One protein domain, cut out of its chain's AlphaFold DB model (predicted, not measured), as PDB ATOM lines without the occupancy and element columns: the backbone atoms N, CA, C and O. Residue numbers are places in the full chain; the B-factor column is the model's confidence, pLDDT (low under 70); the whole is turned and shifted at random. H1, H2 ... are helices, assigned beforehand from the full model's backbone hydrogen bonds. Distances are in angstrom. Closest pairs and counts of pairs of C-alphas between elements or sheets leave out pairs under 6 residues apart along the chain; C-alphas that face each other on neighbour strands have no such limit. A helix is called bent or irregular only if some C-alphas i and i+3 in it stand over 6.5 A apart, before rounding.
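AT A GLANCE: This is residues 207 to 290 of the 505 residues of an uncharacterized protein of Aphanomyces astaci (UniProt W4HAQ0). Two long bent helices, H1 with arms H1a and H1b and H3 with arms H3a and H3b, make a rod in which H1b and H3a run opposite ways, as do H1a and H3b, and a long loop, residues 238 to 251, with the short helix H2 joins H1b to H3a at one end. H1b and H3a run side by side, while H1a and H3b part beyond a small contact, and the first residues, 207 to 214, and residues 283 to 288 stick out. The printed part has 84 residues with three named helices, in the order H1, H2, H3, and no named strand; the class is all helix. It is only just extended, close to loose, with a radius of gyration of the C-alphas of 18.2 A, and spans 58 by 27 by 20 A.

HOW THE PARTS SIT: H1, residues 207 to 237, was assigned as one helix by its hydrogen bonds but is bent: C-alphas 224 and 227 are 7.2 A apart. Its arms H1a, residues 207 to 224, and H1b, residues 227 to 237, stand at a steep tilt of 53 degrees. H3, residues 257 to 284, was likewise assigned as one helix but is bent, with C-alphas 270 and 273 6.9 A apart; its arms H3a, residues 257 to 270, and H3b, residues 273 to 284, stand at a steep tilt of 41 degrees. H1a touches H3b with residues 219 to 223 alone, the closest C-alphas being those of Ala 219 and Ser 273, 5.1 A, opposite ways at a shallow tilt of 34.5 degrees, only just short of steep. H1a and H3a only just touch, with 3 pairs of C-alphas within 8 A, and only at their ends; the closest are those of Phe 222 and Ile 269, 6.7 A. H1b touches H3a, opposite ways at a shallow tilt of 32 degrees, closest at the C-alphas of Cys 229 and Val 266, 5.4 A. H2, residues 252 to 255, touches H1b, closest at the C-alphas of Leu 236 and Lys 253, 5.1 A. H2 and H3a touch only at the corner, closest at the C-alphas of Lys 253 and Leu 259, 4.8 A. H1b and H3b are apart. In H1a, H1b, H3a and H3b every O i to N i+4 pair is within hydrogen-bond range; H2 is too short for such a pair.

IN THESE COORDINATES: H1a begins at C-alpha 207 (-53.551, 69.641, -0.422) and is 25.7 A long; H1b is 15.3 A long and ends at C-alpha 237 (-40.346, 37.693, 23.513). H2 is 5.8 A long. H3a is 20.2 A long, and H3b, 16.5 A long, ends at C-alpha 284 (-35.917, 66.126, 0.937).

THE WHOLE: The two C-alphas farthest apart, those of Leu 207 and Lys 243, are 59.5 A apart. The printed part has no cut. The link H1 to H2, residues 238 to 251, is long, and the link H2 to H3 is tight. The mean pLDDT of the printed part is 80.6; residues 207 to 208, 245 to 248 and 282 to 290 are under 70.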
ATOM      1  N   LEU A 207     -53.487  71.100  -0.553       56.72
ATOM      2  CA  LEU A 207     -53.551  69.641  -0.422       56.72
ATOM      3  C   LEU A 207     -52.242  69.075   0.143       56.72
ATOM      4  O   LEU A 207     -52.272  68.217   1.020       56.72
ATOM      5  N   SER A 208     -51.094  69.602  -0.294       63.78
ATOM      6  CA  SER A 208     -49.781  69.175   0.205       63.78
ATOM      7  C   SER A 208     -49.530  69.609   1.653       63.78
ATOM      8  O   SER A 208     -48.963  68.844   2.435       63.78
ATOM      9  N   LYS A 209     -50.009  70.795   2.054       71.31
ATOM     10  CA  LYS A 209     -49.947  71.260   3.447       71.31
ATOM     11  C   LYS A 209     -50.844  70.422   4.357       71.31
ATOM     12  O   LYS A 209     -50.385  69.988   5.408       71.31
ATOM     13  N   VAL A 210     -52.075  70.130   3.930       72.06
ATOM     14  CA  VAL A 210     -52.997  69.243   4.662       72.06
ATOM     15  C   VAL A 210     -52.413  67.837   4.784       72.06
ATOM     16  O   VAL A 210     -52.386  67.282   5.879       72.06
ATOM     17  N   GLN A 211     -51.874  67.282   3.696       74.38
ATOM     18  CA  GLN A 211     -51.242  65.963   3.698       74.38
ATOM     19  C   GLN A 211     -50.035  65.906   4.645       74.38
ATOM     20  O   GLN A 211     -49.904  64.939   5.390       74.38
ATOM     21  N   SER A 212     -49.198  66.947   4.658       73.81
ATOM     22  CA  SER A 212     -48.047  67.059   5.563       73.81
ATOM     23  C   SER A 212     -48.471  67.187   7.032       73.81
ATOM     24  O   SER A 212     -47.919  66.515   7.900       73.81
ATOM     25  N   MET A 213     -49.499  67.991   7.329       79.44
ATOM     26  CA  MET A 213     -50.037  68.099   8.691       79.44
ATOM     27  C   MET A 213     -50.612  66.762   9.172       79.44
ATOM     28  O   MET A 213     -50.335  66.339  10.296       79.44
ATOM     29  N   LEU A 214     -51.352  66.059   8.309       81.00
ATOM     30  CA  LEU A 214     -51.927  64.757   8.635       81.00
ATOM     31  C   LEU A 214     -50.833  63.700   8.850       81.00
ATOM     32  O   LEU A 214     -50.867  62.965   9.837       81.00
ATOM     33  N   SER A 215     -49.825  63.646   7.980       81.69
ATOM     34  CA  SER A 215     -48.760  62.645   8.060       81.69
ATOM     35  C   SER A 215     -47.845  62.849   9.269       81.69
ATOM     36  O   SER A 215     -47.486  61.873   9.928       81.69
ATOM     37  N   TRP A 216     -47.528  64.097   9.625       83.50
ATOM     38  CA  TRP A 216     -46.777  64.405  10.844       83.50
ATOM     39  C   TRP A 216     -47.578  64.117  12.112       83.50
ATOM     40  O   TRP A 216     -47.012  63.595  13.070       83.50
ATOM     41  N   SER A 217     -48.890  64.380  12.113       84.19
ATOM     42  CA  SER A 217     -49.751  64.027  13.251       84.19
ATOM     43  C   SER A 217     -49.808  62.511  13.483       84.19
ATOM     44  O   SER A 217     -49.660  62.052  14.616       84.19
ATOM     45  N   LEU A 218     -49.906  61.717  12.410       83.88
ATOM     46  CA  LEU A 218     -49.849  60.254  12.466       83.88
ATOM     47  C   LEU A 218     -48.474  59.753  12.921       83.88
ATOM     48  O   LEU A 218     -48.390  58.889  13.792       83.88
ATOM     49  N   ALA A 219     -47.388  60.310  12.379       84.62
ATOM     50  CA  ALA A 219     -46.031  59.948  12.782       84.62
ATOM     51  C   ALA A 219     -45.778  60.246  14.269       84.62
ATOM     52  O   ALA A 219     -45.169  59.427  14.962       84.62
ATOM     53  N   PHE A 220     -46.289  61.375  14.771       87.81
ATOM     54  CA  PHE A 220     -46.223  61.740  16.184       87.81
ATOM     55  C   PHE A 220     -47.031  60.777  17.063       87.81
ATOM     56  O   PHE A 220     -46.518  60.304  18.076       87.81
ATOM     57  N   ALA A 221     -48.249  60.411  16.652       87.12
ATOM     58  CA  ALA A 221     -49.058  59.420  17.363       87.12
ATOM     59  C   ALA A 221     -48.336  58.063  17.469       87.12
ATOM     60  O   ALA A 221     -48.228  57.495  18.556       87.12
ATOM     61  N   PHE A 222     -47.754  57.570  16.371       88.06
ATOM     62  CA  PHE A 222     -46.971  56.330  16.390       88.06
ATOM     63  C   PHE A 222     -45.689  56.439  17.223       88.06
ATOM     64  O   PHE A 222     -45.301  55.473  17.881       88.06
ATOM     65  N   ALA A 223     -45.038  57.606  17.240       88.88
ATOM     66  CA  ALA A 223     -43.894  57.859  18.111       88.88
ATOM     67  C   ALA A 223     -44.286  57.815  19.598       88.88
ATOM     68  O   ALA A 223     -43.552  57.234  20.397       88.88
ATOM     69  N   LEU A 224     -45.463  58.336  19.963       89.31
ATOM     70  CA  LEU A 224     -45.983  58.289  21.333       89.31
ATOM     71  C   LEU A 224     -46.311  56.855  21.784       89.31
ATOM     72  O   LEU A 224     -46.069  56.490  22.933       89.31
ATOM     73  N   CYS A 225     -46.811  56.011  20.875       88.50
ATOM     74  CA  CYS A 225     -47.104  54.600  21.154       88.50
ATOM     75  C   CYS A 225     -45.856  53.698  21.203       88.50
ATOM     76  O   CYS A 225     -45.934  52.558  21.672       88.50
ATOM     77  N   ARG A 226     -44.697  54.179  20.736       88.88
ATOM     78  CA  ARG A 226     -43.447  53.411  20.638       88.88
ATOM     79  C   ARG A 226     -42.979  52.763  21.954       88.88
ATOM     80  O   ARG A 226     -42.696  51.563  21.913       88.88
ATOM     81  N   PRO A 227     -42.895  53.456  23.112       89.69
ATOM     82  CA  PRO A 227     -42.449  52.829  24.362       89.69
ATOM     83  C   PRO A 227     -43.369  51.680  24.790       89.69
ATOM     84  O   PRO A 227     -42.885  50.601  25.128       89.69
ATOM     85  N   VAL A 228     -44.688  51.866  24.685       89.69
ATOM     86  CA  VAL A 228     -45.682  50.826  24.999       89.69
ATOM     87  C   VAL A 228     -45.496  49.609  24.091       89.69
ATOM     88  O   VAL A 228     -45.494  48.473  24.563       89.69
ATOM     89  N   CYS A 229     -45.263  49.833  22.795       89.88
ATOM     90  CA  CYS A 229     -45.003  48.756  21.844       89.88
ATOM     91  C   CYS A 229     -43.712  47.986  22.170       89.88
ATOM     92  O   CYS A 229     -43.686  46.760  22.071       89.88
ATOM     93  N   HIS A 230     -42.645  48.667  22.598       89.06
ATOM     94  CA  HIS A 230     -41.411  47.995  23.015       89.06
ATOM     95  C   HIS A 230     -41.606  47.135  24.264       89.06
ATOM     96  O   HIS A 230     -41.127  46.003  24.288       89.06
ATOM     97  N   VAL A 231     -42.346  47.628  25.262       90.31
ATOM     98  CA  VAL A 231     -42.681  46.851  26.465       90.31
ATOM     99  C   VAL A 231     -43.501  45.613  26.097       90.31
ATOM    100  O   VAL A 231     -43.185  44.508  26.533       90.31
ATOM    101  N   LEU A 232     -44.507  45.764  25.234       88.31
ATOM    102  CA  LEU A 232     -45.338  44.648  24.786       88.31
ATOM    103  C   LEU A 232     -44.537  43.617  23.968       88.31
ATOM    104  O   LEU A 232     -44.684  42.416  24.174       88.31
ATOM    105  N   SER A 233     -43.647  44.070  23.084       89.38
ATOM    106  CA  SER A 233     -42.730  43.202  22.331       89.38
ATOM    107  C   SER A 233     -41.760  42.453  23.253       89.38
ATOM    108  O   SER A 233     -41.518  41.257  23.075       89.38
ATOM    109  N   TRP A 234     -41.242  43.118  24.289       89.81
ATOM    110  CA  TRP A 234     -40.393  42.486  25.299       89.81
ATOM    111  C   TRP A 234     -41.142  41.387  26.066       89.81
ATOM    112  O   TRP A 234     -40.641  40.270  26.178       89.81
ATOM    113  N   LEU A 235     -42.384  41.647  26.487       89.50
ATOM    114  CA  LEU A 235     -43.238  40.642  27.132       89.50
ATOM    115  C   LEU A 235     -43.514  39.439  26.216       89.50
ATOM    116  O   LEU A 235     -43.419  38.293  26.646       89.50
ATOM    117  N   LEU A 236     -43.805  39.677  24.934       88.25
ATOM    118  CA  LEU A 236     -44.080  38.615  23.957       88.25
ATOM    119  C   LEU A 236     -42.828  37.803  23.573       88.25
ATOM    120  O   LEU A 236     -42.941  36.671  23.097       88.25
ATOM    121  N   THR A 237     -41.633  38.362  23.767       89.25
ATOM    122  CA  THR A 237     -40.346  37.693  23.513       89.25
ATOM    123  C   THR A 237     -39.711  37.103  24.770       89.25
ATOM    124  O   THR A 237     -38.676  36.440  24.668       89.25
ATOM    125  N   ALA A 238     -40.346  37.277  25.933       87.69
ATOM    126  CA  ALA A 238     -39.936  36.632  27.168       87.69
ATOM    127  C   ALA A 238     -39.897  35.106  26.991       87.69
ATOM    128  O   ALA A 238     -40.717  34.513  26.281       87.69
ATOM    129  N   HIS A 239     -38.909  34.475  27.621       87.00
ATOM    130  CA  HIS A 239     -38.729  33.028  27.586       87.00
ATOM    131  C   HIS A 239     -39.322  32.420  28.850       87.00
ATOM    132  O   HIS A 239     -39.132  32.951  29.947       87.00
ATOM    133  N   PHE A 240     -40.006  31.288  28.706       83.00
ATOM    134  CA  PHE A 240     -40.441  30.530  29.870       83.00
ATOM    135  C   PHE A 240     -39.235  29.956  30.622       83.00
ATOM    136  O   PHE A 240     -38.272  29.501  29.991       83.00
ATOM    137  N   PRO A 241     -39.274  29.941  31.968       81.38
ATOM    138  CA  PRO A 241     -38.203  29.370  32.769       81.38
ATOM    139  C   PRO A 241     -37.989  27.900  32.391       81.38
ATOM    140  O   PRO A 241     -38.940  27.124  32.301       81.38
ATOM    141  N   ALA A 242     -36.727  27.496  32.216       75.56
ATOM    142  CA  ALA A 242     -36.348  26.159  31.742       75.56
ATOM    143  C   ALA A 242     -36.853  24.996  32.625       75.56
ATOM    144  O   ALA A 242     -36.841  23.848  32.199       75.56
ATOM    145  N   LYS A 243     -37.307  25.290  33.850       77.19
ATOM    146  CA  LYS A 243     -37.838  24.316  34.813       77.19
ATOM    147  C   LYS A 243     -39.323  23.972  34.602       77.19
ATOM    148  O   LYS A 243     -39.823  23.092  35.295       77.19
ATOM    149  N   MET A 244     -40.041  24.650  33.701       72.31
ATOM    150  CA  MET A 244     -41.449  24.337  33.422       72.31
ATOM    151  C   MET A 244     -41.587  23.131  32.475       72.31
ATOM    152  O   MET A 244     -40.986  23.139  31.397       72.31
ATOM    153  N   PRO A 245     -42.404  22.116  32.822       61.28
ATOM    154  CA  PRO A 245     -42.709  21.018  31.912       61.28
ATOM    155  C   PRO A 245     -43.492  21.528  30.685       61.28
ATOM    156  O   PRO A 245     -44.265  22.479  30.777       61.28
ATOM    157  N   LEU A 246     -43.264  20.895  29.529       63.38
ATOM    158  CA  LEU A 246     -43.783  21.220  28.184       63.38
ATOM    159  C   LEU A 246     -43.304  22.521  27.510       63.38
ATOM    160  O   LEU A 246     -43.107  22.492  26.300       63.38
ATOM    161  N   TYR A 247     -43.103  23.628  28.231       66.00
ATOM    162  CA  TYR A 247     -42.842  24.943  27.605       66.00
ATOM    163  C   TYR A 247     -41.455  25.540  27.887       66.00
ATOM    164  O   TYR A 247     -41.166  26.656  27.449       66.00
ATOM    165  N   GLY A 248     -40.583  24.819  28.596       69.81
ATOM    166  CA  GLY A 248     -39.244  25.291  28.951       69.81
ATOM    167  C   GLY A 248     -38.445  25.786  27.738       69.81
ATOM    168  O   GLY A 248     -38.277  25.069  26.756       69.81
ATOM    169  N   GLY A 249     -37.957  27.029  27.804       77.75
ATOM    170  CA  GLY A 249     -37.113  27.630  26.764       77.75
ATOM    171  C   GLY A 249     -37.848  28.179  25.535       77.75
ATOM    172  O   GLY A 249     -37.222  28.852  24.717       77.75
ATOM    173  N   HIS A 250     -39.161  27.969  25.402       84.06
ATOM    174  CA  HIS A 250     -39.944  28.570  24.321       84.06
ATOM    175  C   HIS A 250     -40.287  30.041  24.620       84.06
ATOM    176  O   HIS A 250     -40.451  30.445  25.773       84.06
ATOM    177  N   GLN A 251     -40.397  30.859  23.568       86.50
ATOM    178  CA  GLN A 251     -40.836  32.258  23.678       86.50
ATOM    179  C   GLN A 251     -42.356  32.335  23.826       86.50
ATOM    180  O   GLN A 251     -43.066  31.564  23.175       86.50
ATOM    181  N   VAL A 252     -42.866  33.315  24.578       85.94
ATOM    182  CA  VAL A 252     -44.317  33.523  24.774       85.94
ATOM    183  C   VAL A 252     -45.061  33.604  23.442       85.94
ATOM    184  O   VAL A 252     -46.078  32.938  23.251       85.94
ATOM    185  N   LYS A 253     -44.513  34.336  22.467       86.75
ATOM    186  CA  LYS A 253     -45.118  34.452  21.138       86.75
ATOM    187  C   LYS A 253     -45.313  33.107  20.439       86.75
ATOM    188  O   LYS A 253     -46.207  33.004  19.622       86.75
ATOM    189  N   SER A 254     -44.505  32.085  20.728       86.06
ATOM    190  CA  SER A 254     -44.577  30.785  20.039       86.06
ATOM    191  C   SER A 254     -45.759  29.911  20.462       86.06
ATOM    192  O   SER A 254     -46.043  28.933  19.779       86.06
ATOM    193  N   LEU A 255     -46.468  30.286  21.533       85.19
ATOM    194  CA  LEU A 255     -47.591  29.514  22.064       85.19
ATOM    195  C   LEU A 255     -48.810  29.493  21.145       85.19
ATOM    196  O   LEU A 255     -49.523  28.498  21.112       85.19
ATOM    197  N   SER A 256     -49.068  30.586  20.430       90.44
ATOM    198  CA  SER A 256     -50.268  30.716  19.606       90.44
ATOM    199  C   SER A 256     -49.985  31.531  18.346       90.44
ATOM    200  O   SER A 256     -48.981  32.249  18.246       90.44
ATOM    201  N   LEU A 257     -50.831  31.389  17.328       90.38
ATOM    202  CA  LEU A 257     -50.687  32.157  16.098       90.38
ATOM    203  C   LEU A 257     -51.039  33.634  16.329       90.38
ATOM    204  O   LEU A 257     -50.309  34.509  15.851       90.38
ATOM    205  N   PHE A 258     -52.069  33.913  17.132       92.00
ATOM    206  CA  PHE A 258     -52.434  35.262  17.570       92.00
ATOM    207  C   PHE A 258     -51.246  36.009  18.184       92.00
ATOM    208  O   PHE A 258     -50.934  37.114  17.743       92.00
ATOM    209  N   LEU A 259     -50.527  35.404  19.137       91.06
ATOM    210  CA  LEU A 259     -49.403  36.070  19.807       91.06
ATOM    211  C   LEU A 259     -48.231  36.359  18.855       91.06
ATOM    212  O   LEU A 259     -47.581  37.402  18.972       91.06
ATOM    213  N   ARG A 260     -47.974  35.484  17.868       91.44
ATOM    214  CA  ARG A 260     -46.971  35.744  16.816       91.44
ATOM    215  C   ARG A 260     -47.356  36.932  15.946       91.44
ATOM    216  O   ARG A 260     -46.508  37.791  15.689       91.44
ATOM    217  N   LEU A 261     -48.606  36.980  15.488       92.06
ATOM    218  CA  LEU A 261     -49.097  38.061  14.632       92.06
ATOM    219  C   LEU A 261     -49.188  39.385  15.392       92.06
ATOM    220  O   LEU A 261     -48.769  40.414  14.861       92.06
ATOM    221  N   LEU A 262     -49.617  39.345  16.653       91.19
ATOM    222  CA  LEU A 262     -49.609  40.488  17.554       91.19
ATOM    223  C   LEU A 262     -48.194  41.059  17.694       91.19
ATOM    224  O   LEU A 262     -47.988  42.245  17.453       91.19
ATOM    225  N   ASN A 263     -47.195  40.217  17.982       92.75
ATOM    226  CA  ASN A 263     -45.806  40.663  18.095       92.75
ATOM    227  C   ASN A 263     -45.294  41.308  16.794       92.75
ATOM    228  O   ASN A 263     -44.616  42.335  16.831       92.75
ATOM    229  N   ARG A 264     -45.636  40.732  15.631       89.12
ATOM    230  CA  ARG A 264     -45.273  41.301  14.323       89.12
ATOM    231  C   ARG A 264     -45.917  42.674  14.106       89.12
ATOM    232  O   ARG A 264     -45.239  43.576  13.619       89.12
ATOM    233  N   ARG A 265     -47.189  42.852  14.482       90.19
ATOM    234  CA  ARG A 265     -47.891  44.145  14.381       90.19
ATOM    235  C   ARG A 265     -47.296  45.193  15.309       90.19
ATOM    236  O   ARG A 265     -47.000  46.295  14.863       90.19
ATOM    237  N   VAL A 266     -47.041  44.832  16.560       90.69
ATOM    238  CA  VAL A 266     -46.436  45.725  17.556       90.69
ATOM    239  C   VAL A 266     -45.048  46.197  17.105       90.69
ATOM    240  O   VAL A 266     -44.750  47.389  17.167       90.69
ATOM    241  N   ALA A 267     -44.219  45.293  16.572       88.94
ATOM    242  CA  ALA A 267     -42.907  45.643  16.027       88.94
ATOM    243  C   ALA A 267     -43.000  46.553  14.786       88.94
ATOM    244  O   ALA A 267     -42.226  47.503  14.654       88.94
ATOM    245  N   MET A 268     -43.961  46.297  13.891       87.75
ATOM    246  CA  MET A 268     -44.208  47.134  12.713       87.75
ATOM    247  C   MET A 268     -44.597  48.561  13.123       87.75
ATOM    248  O   MET A 268     -43.958  49.507  12.661       87.75
ATOM    249  N   ILE A 269     -45.565  48.705  14.038       90.00
ATOM    250  CA  ILE A 269     -46.042  49.993  14.567       90.00
ATOM    251  C   ILE A 269     -44.892  50.785  15.203       90.00
ATOM    252  O   ILE A 269     -44.728  51.969  14.916       90.00
ATOM    253  N   ALA A 270     -44.040  50.125  15.998       89.00
ATOM    254  CA  ALA A 270     -42.882  50.765  16.623       89.00
ATOM    255  C   ALA A 270     -41.850  51.288  15.603       89.00
ATOM    256  O   ALA A 270     -41.199  52.302  15.853       89.00
ATOM    257  N   SER A 271     -41.703  50.612  14.457       88.38
ATOM    258  CA  SER A 271     -40.723  50.964  13.417       88.38
ATOM    259  C   SER A 271     -41.218  52.002  12.400       88.38
ATOM    260  O   SER A 271     -40.408  52.594  11.685       88.38
ATOM    261  N   ILE A 272     -42.536  52.222  12.309       89.12
ATOM    262  CA  ILE A 272     -43.150  53.003  11.225       89.12
ATOM    263  C   ILE A 272     -42.746  54.478  11.283       89.12
ATOM    264  O   ILE A 272     -42.451  55.071  10.249       89.12
ATOM    265  N   SER A 273     -42.664  55.049  12.488       87.94
ATOM    266  CA  SER A 273     -42.293  56.451  12.705       87.94
ATOM    267  C   SER A 273     -40.841  56.709  12.306       87.94
ATOM    268  O   SER A 273     -40.552  57.685  11.622       87.94
ATOM    269  N   GLU A 274     -39.929  55.800  12.653       86.94
ATOM    270  CA  GLU A 274     -38.512  55.906  12.307       86.94
ATOM    271  C   GLU A 274     -38.276  55.764  10.802       86.94
ATOM    272  O   GLU A 274     -37.572  56.581  10.208       86.94
ATOM    273  N   LYS A 275     -38.918  54.775  10.164       86.44
ATOM    274  CA  LYS A 275     -38.858  54.606   8.706       86.44
ATOM    275  C   LYS A 275     -39.460  55.809   7.982       86.44
ATOM    276  O   LYS A 275     -38.857  56.297   7.032       86.44
ATOM    277  N   TYR A 276     -40.594  56.324   8.460       86.56
ATOM    278  CA  TYR A 276     -41.220  57.516   7.897       86.56
ATOM    279  C   TYR A 276     -40.297  58.738   7.994       86.56
ATOM    280  O   TYR A 276     -40.059  59.392   6.984       86.56
ATOM    281  N   VAL A 277     -39.709  59.015   9.165       85.19
ATOM    282  CA  VAL A 277     -38.762  60.133   9.343       85.19
ATOM    283  C   VAL A 277     -37.521  59.957   8.467       85.19
ATOM    284  O   VAL A 277     -37.101  60.917   7.819       85.19
ATOM    285  N   LYS A 278     -36.959  58.742   8.401       84.56
ATOM    286  CA  LYS A 278     -35.808  58.425   7.547       84.56
ATOM    287  C   LYS A 278     -36.111  58.732   6.080       84.56
ATOM    288  O   LYS A 278     -35.388  59.514   5.472       84.56
ATOM    289  N   PHE A 279     -37.187  58.169   5.534       79.06
ATOM    290  CA  PHE A 279     -37.539  58.349   4.127       79.06
ATOM    291  C   PHE A 279     -38.012  59.760   3.806       79.06
ATOM    292  O   PHE A 279     -37.725  60.256   2.725       79.06
ATOM    293  N   ASN A 280     -38.676  60.446   4.740       78.62
ATOM    294  CA  ASN A 280     -39.034  61.848   4.562       78.62
ATOM    295  C   ASN A 280     -37.771  62.724   4.491       78.62
ATOM    296  O   ASN A 280     -37.650  63.571   3.610       78.62
ATOM    297  N   ARG A 281     -36.779  62.472   5.356       72.88
ATOM    298  CA  ARG A 281     -35.478  63.155   5.304       72.88
ATOM    299  C   ARG A 281     -34.729  62.866   4.001       72.88
ATOM    300  O   ARG A 281     -34.160  63.785   3.430       72.88
ATOM    301  N   GLU A 282     -34.757  61.623   3.532       64.69
ATOM    302  CA  GLU A 282     -34.102  61.181   2.291       64.69
ATOM    303  C   GLU A 282     -34.823  61.684   1.020       64.69
ATOM    304  O   GLU A 282     -34.216  61.949  -0.018       64.69
ATOM    305  N   TYR A 283     -36.138  61.895   1.106       63.88
ATOM    306  CA  TYR A 283     -36.927  62.513   0.044       63.88
ATOM    307  C   TYR A 283     -36.540  63.987  -0.153       63.88
ATOM    308  O   TYR A 283     -36.397  64.436  -1.293       63.88
ATOM    309  N   TYR A 284     -36.315  64.714   0.947       62.44
ATOM    310  CA  TYR A 284     -35.917  66.126   0.937       62.44
ATOM    311  C   TYR A 284     -34.403  66.370   0.887       62.44
ATOM    312  O   TYR A 284     -34.010  67.522   0.721       62.44
ATOM    313  N   SER A 285     -33.557  65.342   1.009       52.81
ATOM    314  CA  SER A 285     -32.104  65.499   0.917       52.81
ATOM    315  C   SER A 285     -31.621  65.641  -0.529       52.81
ATOM    316  O   SER A 285     -32.196  65.078  -1.466       52.81
ATOM    317  N   ASP A 286     -30.504  66.345  -0.698       46.44
ATOM    318  CA  ASP A 286     -29.855  66.558  -2.001       46.44
ATOM    319  C   ASP A 286     -29.156  65.292  -2.538       46.44
ATOM    320  O   ASP A 286     -28.725  65.237  -3.689       46.44
ATOM    321  N   THR A 287     -29.086  64.229  -1.728       45.97
ATOM    322  CA  THR A 287     -28.507  62.935  -2.110       45.97
ATOM    323  C   THR A 287     -29.401  62.176  -3.101       45.97
ATOM    324  O   THR A 287     -30.634  62.245  -3.017       45.97
ATOM    325  N   PRO A 288     -28.822  61.402  -4.039       46.31
ATOM    326  CA  PRO A 288     -29.606  60.608  -4.969       46.31
ATOM    327  C   PRO A 288     -30.317  59.451  -4.256       46.31
ATOM    328  O   PRO A 288     -29.684  58.571  -3.686       46.31
ATOM    329  N   PHE A 289     -31.648  59.458  -4.300       47.31
ATOM    330  CA  PHE A 289     -32.517  58.424  -3.741       47.31
ATOM    331  C   PHE A 289     -33.262  57.681  -4.847       47.31
ATOM    332  O   PHE A 289     -34.025  58.273  -5.616       47.31
ATOM    333  N   HIS A 290     -33.025  56.373  -4.909       50.50
ATOM    334  CA  HIS A 290     -33.685  55.453  -5.820       50.50
ATOM    335  C   HIS A 290     -34.749  54.651  -5.063       50.50
ATOM    336  O   HIS A 290     -34.455  53.986  -4.070       50.50
TER     337      HIS A 290